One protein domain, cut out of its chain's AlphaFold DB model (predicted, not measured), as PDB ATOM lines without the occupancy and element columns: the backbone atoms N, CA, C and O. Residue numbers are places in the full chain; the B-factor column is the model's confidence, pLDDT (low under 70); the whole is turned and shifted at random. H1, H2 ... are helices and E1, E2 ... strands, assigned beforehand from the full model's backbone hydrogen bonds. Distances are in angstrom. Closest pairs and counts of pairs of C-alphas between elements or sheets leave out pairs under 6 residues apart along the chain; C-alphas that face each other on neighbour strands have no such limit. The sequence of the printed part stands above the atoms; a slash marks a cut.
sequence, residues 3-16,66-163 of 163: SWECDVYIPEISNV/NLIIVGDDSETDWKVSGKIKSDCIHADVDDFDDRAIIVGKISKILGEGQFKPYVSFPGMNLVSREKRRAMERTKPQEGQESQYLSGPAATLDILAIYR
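What this domain is: This is residues 3 to 16 and 66 to 163 of the 163 residues of an uncharacterized protein of Glutamicibacter sp. BW80 (UniProt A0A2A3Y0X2). A small closed barrel of five strands, E1, E2, E3, E7 and E4, makes the main body, with the short helices H1 and H2 at its wall. Beyond it a two-stranded ribbon, E5 and E6, leads to a looser part with the helix H3 between two long links, and there residues 125 to 131 stick out. The printed part has 112 residues with three named helices and seven named strands, in the order E1, H1, E2, E3, H2, E4, E5, H3, E6, E7. The barrel is mixed, the small sheet is antiparallel, and the class is mixed, helices and strands. The whole is compact, with a radius of gyration of the C-alphas of 14.1 A and spans of 39 by 30 by 28 A.

How they stand to each other: The barrel holds E1, residues 3 to 9, E2, residues 66 to 72, E3, residues 79 to 85, E7, residues 153 to 162, and E4, residues 99 to 110, and its ring runs in that order and back to E1. E1 and E2 are antiparallel, with N 7 and O 72 at 2.8 A and N 9 and O 70 at 2.8 A, both within hydrogen-bond range. E2 and E3 form an antiparallel hairpin, with N 69 and O 82 within hydrogen-bond range at 2.9 A. E3 and E7 are parallel, with N 81 and O 154 within hydrogen-bond range at 2.8 A. E7 and E4 are antiparallel, with N 103 and O 160 at 2.9 A and N 155 and O 108 at 2.8 A, both within hydrogen-bond range. E4 and E1 are antiparallel and close the ring, with N 6 and O 100 within hydrogen-bond range at 3.0 A. E1 has staggered pairing: its residues 3 to 7 pair with E4 and its residues 7 to 9 with E2. E4 bends by 103 degrees at residue 107, and E7 bends by 95 degrees at residue 159. H1, residues 12 to 16, is on the barrel; its closest C-alphas to E2 are those of Ser 14 and Leu 67, 5.5 A. H2, residues 93 to 96, is at the sheet's level, with a height over the sheet of 0.7 A. E5, residues 115 to 117, and E6, residues 148 to 150, are antiparallel neighbours, with N 116 and O 149 within hydrogen-bond range at 2.9 A. E4 and E5 meet only through their link, as do E6 and E7. H3, residues 129 to 135, is not on the barrel; it and E5 are near each other, with 6 pairs of C-alphas within 10 A. In H1 and H3 every O i to N i+4 pair is within hydrogen-bond range; H2 is too short for such a pair.

Where its parts are: E1 begins at C-alpha 3, (11.862, -34.358, -31.615), and spans 16.5 A. E2 spans 19.4 A, E3 19.9 A, E4 22.7 A and E7 20.1 A from first to last C-alpha. H3 spans 10.0 A and begins at C-alpha 129, (-11.093, -48.127, -17.620). E7 ends at C-alpha 162, (20.805, -36.532, -27.608). The remaining elements, H1, H2, E5 and E6, are shorter.

The domain as a whole: The two C-alphas farthest apart are those of Ser 128 and Arg 163, 40.2 A, and Arg 163 is the chain's last residue. Residues 17 to 65 are cut out, and C-alphas 16 and 66 are 10.5 A apart across the cut. The links E5 to H3 and H3 to E6 are long. The mean pLDDT of the printed part is 81.3; residues 13 to 16, 91 to 97 and 119 to 127 are under 70.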
ATOM      1  N   SER A   3      10.539 -34.739 -32.098       93.75
ATOM      2  CA  SER A   3      11.862 -34.358 -31.615       93.75
ATOM      3  C   SER A   3      11.654 -33.054 -30.867       93.75
ATOM      4  O   SER A   3      11.101 -32.125 -31.455       93.75
ATOM      5  N   TRP A   4      12.012 -33.015 -29.591       92.94
ATOM      6  CA  TRP A   4      11.776 -31.861 -28.730       92.94
ATOM      7  C   TRP A   4      13.054 -31.518 -27.979       92.94
ATOM      8  O   TRP A   4      13.661 -32.411 -27.392       92.94
ATOM      9  N   GLU A   5      13.457 -30.253 -28.026       92.50
ATOM     10  CA  GLU A   5      14.589 -29.728 -27.265       92.50
ATOM     11  C   GLU A   5      14.064 -29.144 -25.951       92.50
ATOM     12  O   GLU A   5      13.174 -28.302 -25.968       92.50
ATOM     13  N   CYS A   6      14.546 -29.645 -24.820       91.88
ATOM     14  CA  CYS A   6      14.048 -29.280 -23.495       91.88
ATOM     15  C   CYS A   6      15.122 -29.509 -22.434       91.88
ATOM     16  O   CYS A   6      16.062 -30.275 -22.651       91.88
ATOM     17  N   ASP A   7      14.929 -28.902 -21.270       90.62
ATOM     18  CA  ASP A   7      15.697 -29.211 -20.074       90.62
ATOM     19  C   ASP A   7      15.177 -30.535 -19.518       90.62
ATOM     20  O   ASP A   7      13.984 -30.703 -19.241       90.62
ATOM     21  N   VAL A   8      16.055 -31.525 -19.448       89.50
ATOM     22  CA  VAL A   8      15.678 -32.869 -19.025       89.50
ATOM     23  C   VAL A   8      15.964 -33.022 -17.538       89.50
ATOM     24  O   VAL A   8      16.850 -32.373 -17.010       89.50
ATOM     25  N   TYR A   9      15.176 -33.841 -16.848       86.50
ATOM     26  CA  TYR A   9      15.443 -34.234 -15.471       86.50
ATOM     27  C   TYR A   9      14.800 -35.587 -15.147       86.50
ATOM     28  O   TYR A   9      13.890 -36.074 -15.837       86.50
ATOM     29  N   ILE A  10      15.265 -36.206 -14.062       84.44
ATOM     30  CA  ILE A  10      14.701 -37.443 -13.515       84.44
ATOM     31  C   ILE A  10      13.954 -37.096 -12.219       84.44
ATOM     32  O   ILE A  10      14.575 -36.638 -11.262       84.44
ATOM     33  N   PRO A  11      12.625 -37.304 -12.135       80.94
ATOM     34  CA  PRO A  11      11.883 -37.041 -10.905       80.94
ATOM     35  C   PRO A  11      12.411 -37.886  -9.739       80.94
ATOM     36  O   PRO A  11      12.680 -39.073  -9.919       80.94
ATOM     37  N   GLU A  12      12.448 -37.338  -8.523       74.06
ATOM     38  CA  GLU A  12      12.971 -38.031  -7.327       74.06
ATOM     39  C   GLU A  12      12.353 -39.422  -7.111       74.06
ATOM     40  O   GLU A  12      13.041 -40.388  -6.776       74.06
ATOM     41  N   ILE A  13      11.047 -39.561  -7.368       68.12
ATOM     42  CA  ILE A  13      10.345 -40.839  -7.213       68.12
ATOM     43  C   ILE A  13      10.820 -41.904  -8.211       68.12
ATOM     44  O   ILE A  13      10.658 -43.093  -7.958       68.12
ATOM     45  N   SER A  14      11.420 -41.498  -9.330       65.50
ATOM     46  CA  SER A  14      12.029 -42.398 -10.306       65.50
ATOM     47  C   SER A  14      13.372 -42.949  -9.826       65.50
ATOM     48  O   SER A  14      13.645 -44.122 -10.069       65.50
ATOM     49  N   ASN A  15      14.176 -42.160  -9.105       62.59
ATOM     50  CA  ASN A  15      15.452 -42.632  -8.552       62.59
ATOM     51  C   ASN A  15      15.244 -43.765  -7.540       62.59
ATOM     52  O   ASN A  15      15.962 -44.762  -7.549       62.59
ATOM     53  N   VAL A  16      14.181 -43.680  -6.736       63.41
ATOM     54  CA  VAL A  16      13.792 -44.770  -5.826       63.41
ATOM     55  C   VAL A  16      13.465 -46.060  -6.595       63.41
ATOM     56  O   VAL A  16      13.752 -47.156  -6.114       63.41
ATOM     57  N   ASN A  66      12.969 -49.294 -14.766       73.75
ATOM     58  CA  ASN A  66      12.647 -48.224 -15.703       73.75
ATOM     59  C   ASN A  66      12.727 -46.885 -14.980       73.75
ATOM     60  O   ASN A  66      11.977 -46.647 -14.036       73.75
ATOM     61  N   LEU A  67      13.578 -46.005 -15.487       79.88
ATOM     62  CA  LEU A  67      13.616 -44.603 -15.121       79.88
ATOM     63  C   LEU A  67      12.571 -43.834 -15.919       79.88
ATOM     64  O   LEU A  67      12.313 -44.115 -17.091       79.88
ATOM     65  N   ILE A  68      11.947 -42.866 -15.272       86.38
ATOM     66  CA  ILE A  68      11.075 -41.894 -15.904       86.38
ATOM     67  C   ILE A  68      11.891 -40.638 -16.113       86.38
ATOM     68  O   ILE A  68      12.469 -40.101 -15.175       86.38
ATOM     69  N   ILE A  69      11.896 -40.179 -17.352       88.44
ATOM     70  CA  ILE A  69      12.525 -38.936 -17.756       88.44
ATOM     71  C   ILE A  69      11.421 -37.935 -18.049       88.44
ATOM     72  O   ILE A  69      10.409 -38.295 -18.666       88.44
ATOM     73  N   VAL A  70      11.618 -36.698 -17.606       91.19
ATOM     74  CA  VAL A  70      10.754 -35.562 -17.917       91.19
ATOM     75  C   VAL A  70      11.589 -34.504 -18.622       91.19
ATOM     76  O   VAL A  70      12.701 -34.218 -18.204       91.19
ATOM     77  N   GLY A  71      11.056 -33.973 -19.715       91.56
ATOM     78  CA  GLY A  71      11.564 -32.782 -20.376       91.56
ATOM     79  C   GLY A  71      10.631 -31.617 -20.092       91.56
ATOM     80  O   GLY A  71       9.417 -31.741 -20.304       91.56
ATOM     81  N   ASP A  72      11.196 -30.523 -19.602       91.38
ATOM     82  CA  ASP A  72      10.532 -29.248 -19.368       91.38
ATOM     83  C   ASP A  72      11.121 -28.206 -20.318       91.38
ATOM     84  O   ASP A  72      12.336 -28.096 -20.461       91.38
ATOM     85  N   ASP A  73      10.267 -27.476 -21.020       88.31
ATOM     86  CA  ASP A  73      10.703 -26.438 -21.944       88.31
ATOM     87  C   ASP A  73      10.284 -25.092 -21.379       88.31
ATOM     88  O   ASP A  73       9.112 -24.742 -21.426       88.31
ATOM     89  N   SER A  74      11.242 -24.326 -20.857       83.62
ATOM     90  CA  SER A  74      10.971 -23.020 -20.243       83.62
ATOM     91  C   SER A  74      10.276 -22.005 -21.168       83.62
ATOM     92  O   SER A  74       9.725 -21.018 -20.675       83.62
ATOM     93  N   GLU A  75      10.259 -22.229 -22.487       87.81
ATOM     94  CA  GLU A  75       9.558 -21.373 -23.448       87.81
ATOM     95  C   GLU A  75       8.061 -21.716 -23.587       87.81
ATOM     96  O   GLU A  75       7.304 -20.938 -24.176       87.81
ATOM     97  N   THR A  76       7.606 -22.856 -23.053       89.69
ATOM     98  CA  THR A  76       6.222 -23.331 -23.192       89.69
ATOM     99  C   THR A  76       5.688 -23.983 -21.913       89.69
ATOM    100  O   THR A  76       6.431 -24.486 -21.090       89.69
ATOM    101  N   ASP A  77       4.365 -24.083 -21.759       89.06
ATOM    102  CA  ASP A  77       3.786 -24.854 -20.642       89.06
ATOM    103  C   ASP A  77       3.832 -26.382 -20.872       89.06
ATOM    104  O   ASP A  77       3.327 -27.155 -20.053       89.06
ATOM    105  N   TRP A  78       4.360 -26.837 -22.018       92.75
ATOM    106  CA  TRP A  78       4.336 -28.242 -22.408       92.75
ATOM    107  C   TRP A  78       5.461 -29.039 -21.767       92.75
ATOM    108  O   TRP A  78       6.632 -28.698 -21.879       92.75
ATOM    109  N   LYS A  79       5.100 -30.200 -21.215       93.44
ATOM    110  CA  LYS A  79       6.071 -31.190 -20.734       93.44
ATOM    111  C   LYS A  79       6.077 -32.442 -21.591       93.44
ATOM    112  O   LYS A  79       5.033 -32.907 -22.057       93.44
ATOM    113  N   VAL A  80       7.235 -33.069 -21.738       93.50
ATOM    114  CA  VAL A  80       7.351 -34.416 -22.311       93.50
ATOM    115  C   VAL A  80       7.802 -35.396 -21.239       93.50
ATOM    116  O   VAL A  80       8.542 -35.049 -20.334       93.50
ATOM    117  N   SER A  81       7.333 -36.638 -21.296       93.12
ATOM    118  CA  SER A  81       7.755 -37.676 -20.350       93.12
ATOM    119  C   SER A  81       7.878 -39.022 -21.032       93.12
ATOM    120  O   SER A  81       7.137 -39.315 -21.966       93.12
ATOM    121  N   GLY A  82       8.740 -39.893 -20.532       90.31
ATOM    122  CA  GLY A  82       8.820 -41.258 -21.033       90.31
ATOM    123  C   GLY A  82       9.589 -42.168 -20.100       90.31
ATOM    124  O   GLY A  82      10.259 -41.711 -19.179       90.31
ATOM    125  N   LYS A  83       9.447 -43.475 -20.322       88.00
ATOM    126  CA  LYS A  83      10.206 -44.488 -19.589       88.00
ATOM    127  C   LYS A  83      11.419 -44.894 -20.411       88.00
ATOM    128  O   LYS A  83      11.269 -45.204 -21.591       88.00
ATOM    129  N   ILE A  84      12.576 -44.954 -19.771       84.75
ATOM    130  CA  ILE A  84      13.803 -45.530 -20.307       84.75
ATOM    131  C   ILE A  84      14.267 -46.632 -19.361       84.75
ATOM    132  O   ILE A  84      14.053 -46.556 -18.154       84.75
ATOM    133  N   LYS A  85      14.884 -47.680 -19.888       79.56
ATOM    134  CA  LYS A  85      15.530 -48.665 -19.025       79.56
ATOM    135  C   LYS A  85      16.857 -48.095 -18.534       79.56
ATOM    136  O   LYS A  85      17.580 -47.495 -19.326       79.56
ATOM    137  N   SER A  86      17.185 -48.300 -17.262       73.81
ATOM    138  CA  SER A  86      18.441 -47.800 -16.685       73.81
ATOM    139  C   SER A  86      19.691 -48.294 -17.426       73.81
ATOM    140  O   SER A  86      20.667 -47.566 -17.502       73.81
ATOM    141  N   ASP A  87      19.656 -49.487 -18.028       74.19
ATOM    142  CA  ASP A  87      20.768 -50.057 -18.808       74.19
ATOM    143  C   ASP A  87      21.032 -49.345 -20.149       74.19
ATOM    144  O   ASP A  87      22.105 -49.496 -20.731       74.19
ATOM    145  N   CYS A  88      20.066 -48.566 -20.638       76.00
ATOM    146  CA  CYS A  88      20.183 -47.758 -21.851       76.00
ATOM    147  C   CYS A  88      20.726 -46.353 -21.566       76.00
ATOM    148  O   CYS A  88      20.917 -45.568 -22.494       76.00
ATOM    149  N   ILE A  89      20.935 -46.014 -20.292       74.56
ATOM    150  CA  ILE A  89      21.531 -44.751 -19.890       74.56
ATOM    151  C   ILE A  89      23.046 -44.947 -19.779       74.56
ATOM    152  O   ILE A  89      23.527 -45.753 -18.991       74.56
ATOM    153  N   HIS A  90      23.795 -44.205 -20.594       70.69
ATOM    154  CA  HIS A  90      25.263 -44.241 -20.626       70.69
ATOM    155  C   HIS A  90      25.918 -42.995 -20.003       70.69
ATOM    156  O   HIS A  90      27.120 -42.807 -20.154       70.69
ATOM    157  N   ALA A  91      25.127 -42.148 -19.341       67.00
ATOM    158  CA  ALA A  91      25.571 -40.975 -18.590       67.00
ATOM    159  C   ALA A  91      25.212 -41.159 -17.111       67.00
ATOM    160  O   ALA A  91      24.290 -41.922 -16.807       67.00
ATOM    161  N   ASP A  92      25.897 -40.469 -16.201       65.94
ATOM    162  CA  ASP A  92      25.500 -40.524 -14.799       65.94
ATOM    163  C   ASP A  92      24.118 -39.871 -14.629       65.94
ATOM    164  O   ASP A  92      23.734 -38.955 -15.363       65.94
ATOM    165  N   VAL A  93      23.321 -40.387 -13.689       61.31
ATOM    166  CA  VAL A  93      21.962 -39.887 -13.399       61.31
ATOM    167  C   VAL A  93      22.001 -38.401 -13.029       61.31
ATOM    168  O   VAL A  93      21.110 -37.655 -13.424       61.31
ATOM    169  N   ASP A  94      23.066 -37.974 -12.351       61.69
ATOM    170  CA  ASP A  94      23.298 -36.582 -11.957       61.69
ATOM    171  C   ASP A  94      23.609 -35.669 -13.157       61.69
ATOM    172  O   ASP A  94      23.408 -34.461 -13.081       61.69
ATOM    173  N   ASP A  95      24.020 -36.233 -14.297       64.50
ATOM    174  CA  ASP A  95      24.265 -35.465 -15.517       64.50
ATOM    175  C   ASP A  95      22.971 -35.201 -16.311       64.50
ATOM    176  O   ASP A  95      23.044 -34.657 -17.411       64.50
ATOM    177  N   PHE A  96      21.796 -35.672 -15.861       66.12
ATOM    178  CA  PHE A  96      20.537 -35.510 -16.605       66.12
ATOM    179  C   PHE A  96      19.893 -34.132 -16.525       66.12
ATOM    180  O   PHE A  96      19.017 -33.909 -17.352       66.12
ATOM    181  N   ASP A  97      20.356 -33.242 -15.646       68.44
ATOM    182  CA  ASP A  97      19.863 -31.863 -15.483       68.44
ATOM    183  C   ASP A  97      20.511 -30.889 -16.486       68.44
ATOM    184  O   ASP A  97      21.165 -29.914 -16.112       68.44
ATOM    185  N   ASP A  98      20.360 -31.159 -17.783       77.56
ATOM    186  CA  ASP A  98      20.823 -30.246 -18.835       77.56
ATOM    187  C   ASP A  98      19.916 -30.303 -20.072       77.56
ATOM    188  O   ASP A  98      19.038 -31.167 -20.218       77.56
ATOM    189  N   ARG A  99      20.134 -29.357 -20.982       87.38
ATOM    190  CA  ARG A  99      19.406 -29.229 -22.238       87.38
ATOM    191  C   ARG A  99      19.710 -30.411 -23.151       87.38
ATOM    192  O   ARG A  99      20.863 -30.716 -23.448       87.38
ATOM    193  N   ALA A 100      18.665 -31.077 -23.627       89.94
ATOM    194  CA  ALA A 100      18.791 -32.238 -24.497       89.94
ATOM    195  C   ALA A 100      17.648 -32.313 -25.512       89.94
ATOM    196  O   ALA A 100      16.585 -31.712 -25.358       89.94
ATOM    197  N   ILE A 101      17.858 -33.109 -26.560       91.81
ATOM    198  CA  ILE A 101      16.847 -33.406 -27.572       91.81
ATOM    199  C   ILE A 101      16.277 -34.798 -27.309       91.81
ATOM    200  O   ILE A 101      16.950 -35.813 -27.512       91.81
ATOM    201  N   ILE A 102      15.005 -34.860 -26.913       92.38
ATOM    202  CA  ILE A 102      14.260 -36.111 -26.755       92.38
ATOM    203  C   ILE A 102      13.566 -36.454 -28.075       92.38
ATOM    204  O   ILE A 102      12.750 -35.688 -28.593       92.38
ATOM    205  N   VAL A 103      13.833 -37.654 -28.596       94.31
ATOM    206  CA  VAL A 103      13.175 -38.194 -29.790       94.31
ATOM    207  C   VAL A 103      12.318 -39.393 -29.410       94.31
ATOM    208  O   VAL A 103      12.792 -40.363 -28.817       94.31
ATOM    209  N   GLY A 104      11.040 -39.364 -29.787       94.94
ATOM    210  CA  GLY A 104      10.116 -40.431 -29.420       94.94
ATOM    211  C   GLY A 104       8.815 -40.466 -30.209       94.94
ATOM    212  O   GLY A 104       8.469 -39.576 -30.995       94.94
ATOM    213  N   LYS A 105       8.046 -41.532 -29.998       96.62
ATOM    214  CA  LYS A 105       6.678 -41.651 -30.508       96.62
ATOM    215  C   LYS A 105       5.696 -41.233 -29.420       96.62
ATOM    216  O   LYS A 105       5.724 -41.787 -28.332       96.62
ATOM    217  N   ILE A 106       4.789 -40.305 -29.725       94.75
ATOM    218  CA  ILE A 106       3.719 -39.929 -28.793       94.75
ATOM    219  C   ILE A 106       2.816 -41.142 -28.558       94.75
ATOM    220  O   ILE A 106       2.188 -41.644 -29.495       94.75
ATOM    221  N   SER A 107       2.751 -41.595 -27.310       92.75
ATOM    222  CA  SER A 107       1.868 -42.673 -26.868       92.75
ATOM    223  C   SER A 107       0.608 -42.131 -26.193       92.75
ATOM    224  O   SER A 107      -0.461 -42.737 -26.300       92.75
ATOM    225  N   LYS A 108       0.695 -40.964 -25.537       91.38
ATOM    226  CA  LYS A 108      -0.446 -40.294 -24.899       91.38
ATOM    227  C   LYS A 108      -0.251 -38.779 -24.838       91.38
ATOM    228  O   LYS A 108       0.863 -38.322 -24.629       91.38
ATOM    229  N   ILE A 109      -1.341 -38.022 -24.943       93.25
ATOM    230  CA  ILE A 109      -1.380 -36.581 -24.661       93.25
ATOM    231  C   ILE A 109      -2.260 -36.358 -23.429       93.25
ATOM    232  O   ILE A 109      -3.334 -36.956 -23.321       93.25
ATOM    233  N   LEU A 110      -1.782 -35.535 -22.501       91.69
ATOM    234  CA  LEU A 110      -2.519 -35.000 -21.366       91.69
ATOM    235  C   LEU A 110      -2.887 -33.554 -21.681       91.69
ATOM    236  O   LEU A 110      -2.011 -32.725 -21.913       91.69
ATOM    237  N   GLY A 111      -4.184 -33.267 -21.689       90.88
ATOM    238  CA  GLY A 111      -4.669 -31.891 -21.778       90.88
ATOM    239  C   GLY A 111      -4.490 -31.140 -20.460       90.88
ATOM    240  O   GLY A 111      -4.218 -31.741 -19.421       90.88
ATOM    241  N   GLU A 112      -4.698 -29.832 -20.501       89.62
ATOM    242  CA  GLU A 112      -4.726 -28.983 -19.310       89.62
ATOM    243  C   GLU A 112      -5.690 -29.538 -18.240       89.62
ATOM    244  O   GLU A 112      -6.769 -30.059 -18.550       89.62
ATOM    245  N   GLY A 113      -5.270 -29.491 -16.972       86.88
ATOM    246  CA  GLY A 113      -6.038 -30.022 -15.839       86.88
ATOM    247  C   GLY A 113      -6.121 -31.554 -15.765       86.88
ATOM    248  O   GLY A 113      -6.857 -32.081 -14.928       86.88
ATOM    249  N   GLN A 114      -5.400 -32.284 -16.624       88.75
ATOM    250  CA  GLN A 114      -5.239 -33.735 -16.516       88.75
ATOM    251  C   GLN A 114      -3.937 -34.085 -15.807       88.75
ATOM    252  O   GLN A 114      -2.914 -33.431 -15.998       88.75
ATOM    253  N   PHE A 115      -3.975 -35.174 -15.044       87.69
ATOM    254  CA  PHE A 115      -2.855 -35.639 -14.240       87.69
ATOM    255  C   PHE A 115      -2.598 -37.122 -14.485       87.69
ATOM    256  O   PHE A 115      -3.521 -37.913 -14.705       87.69
ATOM    257  N   LYS A 116      -1.331 -37.527 -14.433       86.56
ATOM    258  CA  LYS A 116      -0.935 -38.933 -14.518       86.56
ATOM    259  C   LYS A 116       0.187 -39.213 -13.525       86.56
ATOM    260  O   LYS A 116       1.215 -38.553 -13.610       86.56
ATOM    261  N   PRO A 117       0.039 -40.201 -12.630       82.12
ATOM    262  CA  PRO A 117       1.121 -40.563 -11.728       82.12
ATOM    263  C   PRO A 117       2.303 -41.122 -12.525       82.12
ATOM    264  O   PRO A 117       2.117 -41.865 -13.497       82.12
ATOM    265  N   TYR A 118       3.517 -40.783 -12.099       78.00
ATOM    266  CA  TYR A 118       4.737 -41.356 -12.667       78.00
ATOM    267  C   TYR A 118       4.789 -42.871 -12.422       78.00
ATOM    268  O   TYR A 118       5.051 -43.661 -13.335       78.00
ATOM    269  N   VAL A 119       4.431 -43.290 -11.209       69.31
ATOM    270  CA  VAL A 119       4.444 -44.694 -10.795       69.31
ATOM    271  C   VAL A 119       3.068 -45.326 -10.980       69.31
ATOM    272  O   VAL A 119       2.047 -44.791 -10.554       69.31
ATOM    273  N   SER A 120       3.037 -46.505 -11.598       64.25
ATOM    274  CA  SER A 120       1.848 -47.354 -11.649       64.25
ATOM    275  C   SER A 120       2.051 -48.551 -10.729       64.25
ATOM    276  O   SER A 120       2.915 -49.384 -11.002       64.25
ATOM    277  N   PHE A 121       1.255 -48.657  -9.668       60.22
ATOM    278  CA  PHE A 121       1.334 -49.792  -8.755       60.22
ATOM    279  C   PHE A 121       0.787 -51.079  -9.401       60.22
ATOM    280  O   PHE A 121      -0.192 -51.029 -10.163       60.22
ATOM    281  N   PRO A 122       1.368 -52.251  -9.087       53.19
ATOM    282  CA  PRO A 122       0.787 -53.541  -9.441       53.19
ATOM    283  C   PRO A 122      -0.675 -53.620  -8.992       53.19
ATOM    284  O   PRO A 122      -1.036 -53.175  -7.907       53.19
ATOM    285  N   GLY A 123      -1.544 -54.148  -9.852       57.50
ATOM    286  CA  GLY A 123      -2.989 -54.180  -9.603       57.50
ATOM    287  C   GLY A 123      -3.755 -52.942 -10.086       57.50
ATOM    288  O   GLY A 123      -4.966 -53.035 -10.268       57.50
ATOM    289  N   MET A 124      -3.099 -51.830 -10.447       64.50
ATOM    290  CA  MET A 124      -3.794 -50.694 -11.086       64.50
ATOM    291  C   MET A 124      -4.404 -51.055 -12.450       64.50
ATOM    292  O   MET A 124      -5.407 -50.474 -12.860       64.50
ATOM    293  N   ASN A 125      -3.849 -52.054 -13.139       60.91
ATOM    294  CA  ASN A 125      -4.416 -52.577 -14.385       60.91
ATOM    295  C   ASN A 125      -5.734 -53.345 -14.174       60.91
ATOM    296  O   ASN A 125      -6.497 -53.498 -15.126       60.91
ATOM    297  N   LEU A 126      -6.023 -53.780 -12.940       62.38
ATOM    298  CA  LEU A 126      -7.300 -54.397 -12.556       62.38
ATOM    299  C   LEU A 126      -8.398 -53.344 -12.333       62.38
ATOM    300  O   LEU A 126      -9.578 -53.678 -12.241       62.38
ATOM    301  N   VAL A 127      -8.030 -52.059 -12.271       69.12
ATOM    302  CA  VAL A 127      -8.981 -50.955 -12.154       69.12
ATOM    303  C   VAL A 127      -9.687 -50.748 -13.494       69.12
ATOM    304  O   VAL A 127      -9.058 -50.648 -14.558       69.12
ATOM    305  N   SER A 128     -11.020 -50.643 -13.443       76.75
ATOM    306  CA  SER A 128     -11.838 -50.423 -14.636       76.75
ATOM    307  C   SER A 128     -11.371 -49.182 -15.404       76.75
ATOM    308  O   SER A 128     -10.883 -48.199 -14.839       76.75
ATOM    309  N   ARG A 129     -11.513 -49.222 -16.733       76.50
ATOM    310  CA  ARG A 129     -11.093 -48.127 -17.620       76.50
ATOM    311  C   ARG A 129     -11.727 -46.786 -17.235       76.50
ATOM    312  O   ARG A 129     -11.070 -45.755 -17.329       76.50
ATOM    313  N   GLU A 130     -12.981 -46.805 -16.793       75.88
ATOM    314  CA  GLU A 130     -13.697 -45.614 -16.323       75.88
ATOM    315  C   GLU A 130     -13.089 -45.039 -15.048       75.88
ATOM    316  O   GLU A 130     -12.799 -43.847 -15.003       75.88
ATOM    317  N   LYS A 131     -12.807 -45.882 -14.045       74.25
ATOM    318  CA  LYS A 131     -12.145 -45.441 -12.813       74.25
ATOM    319  C   LYS A 131     -10.755 -44.871 -13.093       74.25
ATOM    320  O   LYS A 131     -10.399 -43.853 -12.515       74.25
ATOM    321  N   ARG A 132      -9.998 -45.452 -14.035       72.75
ATOM    322  CA  ARG A 132      -8.707 -44.887 -14.473       72.75
ATOM    323  C   ARG A 132      -8.855 -43.489 -15.076       72.75
ATOM    324  O   ARG A 132      -8.114 -42.593 -14.697       72.75
ATOM    325  N   ARG A 133      -9.853 -43.267 -15.934       72.62
ATOM    326  CA  ARG A 133     -10.141 -41.935 -16.498       72.62
ATOM    327  C   ARG A 133     -10.612 -40.921 -15.453       72.62
ATOM    328  O   ARG A 133     -10.324 -39.740 -15.595       72.62
ATOM    329  N   ALA A 134     -11.346 -41.364 -14.433       73.31
ATOM    330  CA  ALA A 134     -11.764 -40.501 -13.330       73.31
ATOM    331  C   ALA A 134     -10.567 -40.074 -12.464       73.31
ATOM    332  O   ALA A 134     -10.440 -38.897 -12.136       73.31
ATOM    333  N   MET A 135      -9.648 -41.002 -12.171       72.06
ATOM    334  CA  MET A 135      -8.407 -40.695 -11.449       72.06
ATOM    335  C   MET A 135      -7.524 -39.704 -12.218       72.06
ATOM    336  O   MET A 135      -6.981 -38.797 -11.609       72.06
ATOM    337  N   GLU A 136      -7.454 -39.798 -13.550       70.12
ATOM    338  CA  GLU A 136      -6.692 -38.845 -14.383       70.12
ATOM    339  C   GLU A 136      -7.242 -37.406 -14.356       70.12
ATOM    340  O   GLU A 136      -6.552 -36.468 -14.746       70.12
ATOM    341  N   ARG A 137      -8.490 -37.222 -13.911       75.62
ATOM    342  CA  ARG A 137      -9.118 -35.907 -13.700       75.62
ATOM    343  C   ARG A 137      -9.084 -35.465 -12.240       75.62
ATOM    344  O   ARG A 137      -9.538 -34.371 -11.923       75.62
ATOM    345  N   THR A 138      -8.618 -36.331 -11.347       74.62
ATOM    346  CA  THR A 138      -8.521 -36.018  -9.926       74.62
ATOM    347  C   THR A 138      -7.204 -35.294  -9.705       74.62
ATOM    348  O   THR A 138      -6.142 -35.830 -10.017       74.62
ATOM    349  N   LYS A 139      -7.282 -34.060  -9.201       75.50
ATOM    350  CA  LYS A 139      -6.097 -33.270  -8.865       75.50
ATOM    351  C   LYS A 139      -5.270 -34.018  -7.800       75.50
ATOM    352  O   LYS A 139      -5.877 -34.596  -6.891       75.50
ATOM    353  N   PRO A 140      -3.928 -34.012  -7.886       78.75
ATOM    354  CA  PRO A 140      -3.069 -34.509  -6.819       78.75
ATOM    355  C   PRO A 140      -3.424 -33.846  -5.486       78.75
ATOM    356  O   PRO A 140      -3.845 -32.687  -5.451       78.75
ATOM    357  N   GLN A 141      -3.265 -34.584  -4.388       78.81
ATOM    358  CA  GLN A 141      -3.365 -33.993  -3.054       78.81
ATOM    359  C   GLN A 141      -2.210 -33.004  -2.836       78.81
ATOM    360  O   GLN A 141      -1.133 -33.174  -3.415       78.81
ATOM    361  N   GLU A 142      -2.425 -31.990  -1.995       70.81
ATOM    362  CA  GLU A 142      -1.370 -31.037  -1.627       70.81
ATOM    363  C   GLU A 142      -0.138 -31.789  -1.093       70.81
ATOM    364  O   GLU A 142      -0.252 -32.698  -0.269       70.81
ATOM    365  N   GLY A 143       1.042 -31.445  -1.617       73.62
ATOM    366  CA  GLY A 143       2.310 -32.102  -1.282       73.62
ATOM    367  C   GLY A 143       2.644 -33.365  -2.090       73.62
ATOM    368  O   GLY A 143       3.742 -33.892  -1.941       73.62
ATOM    369  N   GLN A 144       1.756 -33.848  -2.968       76.69
ATOM    370  CA  GLN A 144       2.035 -34.992  -3.857       76.69
ATOM    371  C   GLN A 144       2.269 -34.591  -5.318       76.69
ATOM    372  O   GLN A 144       2.429 -35.454  -6.173       76.69
ATOM    373  N   GLU A 145       2.286 -33.299  -5.627       79.06
ATOM    374  CA  GLU A 145       2.317 -32.777  -6.999       79.06
ATOM    375  C   GLU A 145       3.545 -33.253  -7.790       79.06
ATOM    376  O   GLU A 145       3.414 -33.608  -8.959       79.06
ATOM    377  N   SER A 146       4.704 -33.386  -7.136       76.44
ATOM    378  CA  SER A 146       5.947 -33.899  -7.735       76.44
ATOM    379  C   SER A 146       5.875 -35.367  -8.181       76.44
ATOM    380  O   SER A 146       6.734 -35.833  -8.926       76.44
ATOM    381  N   GLN A 147       4.847 -36.109  -7.761       80.12
ATOM    382  CA  GLN A 147       4.641 -37.520  -8.110       80.12
ATOM    383  C   GLN A 147       3.776 -37.700  -9.366       80.12
ATOM    384  O   GLN A 147       3.573 -38.830  -9.833       80.12
ATOM    385  N   TYR A 148       3.258 -36.599  -9.914       86.50
ATOM    386  CA  TYR A 148       2.362 -36.593 -11.059       86.50
ATOM    387  C   TYR A 148       2.931 -35.745 -12.195       86.50
ATOM    388  O   TYR A 148       3.513 -34.684 -11.998       86.50
ATOM    389  N   LEU A 149       2.689 -36.209 -13.415       88.38
ATOM    390  CA  LEU A 149       2.784 -35.408 -14.620       88.38
ATOM    391  C   LEU A 149       1.471 -34.644 -14.806       88.38
ATOM    392  O   LEU A 149       0.411 -35.266 -14.942       88.38
ATOM    393  N   SER A 150       1.558 -33.321 -14.851       90.25
ATOM    394  CA  SER A 150       0.433 -32.415 -15.102       90.25
ATOM    395  C   SER A 150       0.427 -31.976 -16.563       90.25
ATOM    396  O   SER A 150       1.487 -31.711 -17.126       90.25
ATOM    397  N   GLY A 151      -0.752 -31.921 -17.184       89.94
ATOM    398  CA  GLY A 151      -0.902 -31.389 -18.538       89.94
ATOM    399  C   GLY A 151      -0.904 -29.849 -18.585       89.94
ATOM    400  O   GLY A 151      -1.296 -29.233 -17.591       89.94
ATOM    401  N   PRO A 152      -0.550 -29.229 -19.730       93.75
ATOM    402  CA  PRO A 152      -0.363 -29.862 -21.037       93.75
ATOM    403  C   PRO A 152       0.941 -30.667 -21.133       93.75
ATOM    404  O   PRO A 152       2.027 -30.177 -20.855       93.75
ATOM    405  N   ALA A 153       0.831 -31.947 -21.497       94.00
ATOM    406  CA  ALA A 153       1.994 -32.827 -21.554       94.00
ATOM    407  C   ALA A 153       1.831 -33.972 -22.555       94.00
ATOM    408  O   ALA A 153       0.720 -34.420 -22.847       94.00
ATOM    409  N   ALA A 154       2.943 -34.517 -23.039       94.12
ATOM    410  CA  ALA A 154       2.975 -35.709 -23.878       94.12
ATOM    411  C   ALA A 154       3.783 -36.833 -23.214       94.12
ATOM    412  O   ALA A 154       4.905 -36.644 -22.760       94.12
ATOM    413  N   THR A 155       3.223 -38.042 -23.180       93.75
ATOM    414  CA  THR A 155       4.002 -39.255 -22.913       93.75
ATOM    415  C   THR A 155       4.550 -39.795 -24.229       93.75
ATOM    416  O   THR A 155       3.804 -39.957 -25.201       93.75
ATOM    417  N   LEU A 156       5.839 -40.108 -24.236       94.31
ATOM    418  CA  LEU A 156       6.591 -40.629 -25.361       94.31
ATOM    419  C   LEU A 156       7.068 -42.054 -25.068       94.31
ATOM    420  O   LEU A 156       7.532 -42.365 -23.970       94.31
ATOM    421  N   ASP A 157       7.003 -42.899 -26.089       92.50
ATOM    422  CA  ASP A 157       7.881 -44.056 -26.198       92.50
ATOM    423  C   ASP A 157       9.228 -43.516 -26.705       92.50
ATOM    424  O   ASP A 157       9.356 -43.168 -27.888       92.50
ATOM    425  N   ILE A 158      10.180 -43.331 -25.786       91.81
ATOM    426  CA  ILE A 158      11.483 -42.718 -26.072       91.81
ATOM    427  C   ILE A 158      12.291 -43.657 -26.970       91.81
ATOM    428  O   ILE A 158      12.411 -44.848 -26.692       91.81
ATOM    429  N   LEU A 159      12.830 -43.101 -28.053       91.50
ATOM    430  CA  LEU A 159      13.702 -43.801 -28.995       91.50
ATOM    431  C   LEU A 159      15.166 -43.428 -28.773       91.50
ATOM    432  O   LEU A 159      16.030 -44.295 -28.857       91.50
ATOM    433  N   ALA A 160      15.435 -42.149 -28.510       89.75
ATOM    434  CA  ALA A 160      16.771 -41.636 -28.251       89.75
ATOM    435  C   ALA A 160      16.703 -40.318 -27.472       89.75
ATOM    436  O   ALA A 160      15.709 -39.590 -27.553       89.75
ATOM    437  N   ILE A 161      17.782 -40.018 -26.754       88.44
ATOM    438  CA  ILE A 161      18.035 -38.725 -26.120       88.44
ATOM    439  C   ILE A 161      19.433 -38.300 -26.566       88.44
ATOM    440  O   ILE A 161      20.378 -39.073 -26.414       88.44
ATOM    441  N   TYR A 162      19.541 -37.111 -27.152       87.62
ATOM    442  CA  TYR A 162      20.805 -36.532 -27.608       87.62
ATOM    443  C   TYR A 162      21.158 -35.321 -26.753       87.62
ATOM    444  O   TYR A 162      20.264 -34.557 -26.396       87.62
ATOM    445  N   ARG A 163      22.446 -35.153 -26.468       77.00
ATOM    446  CA  ARG A 163      23.030 -33.966 -25.843       77.00
ATOM    447  C   ARG A 163      24.006 -33.341 -26.826       77.00
ATOM    448  O   ARG A 163      24.703 -34.135 -27.505       77.00
TER     449      ARG A 163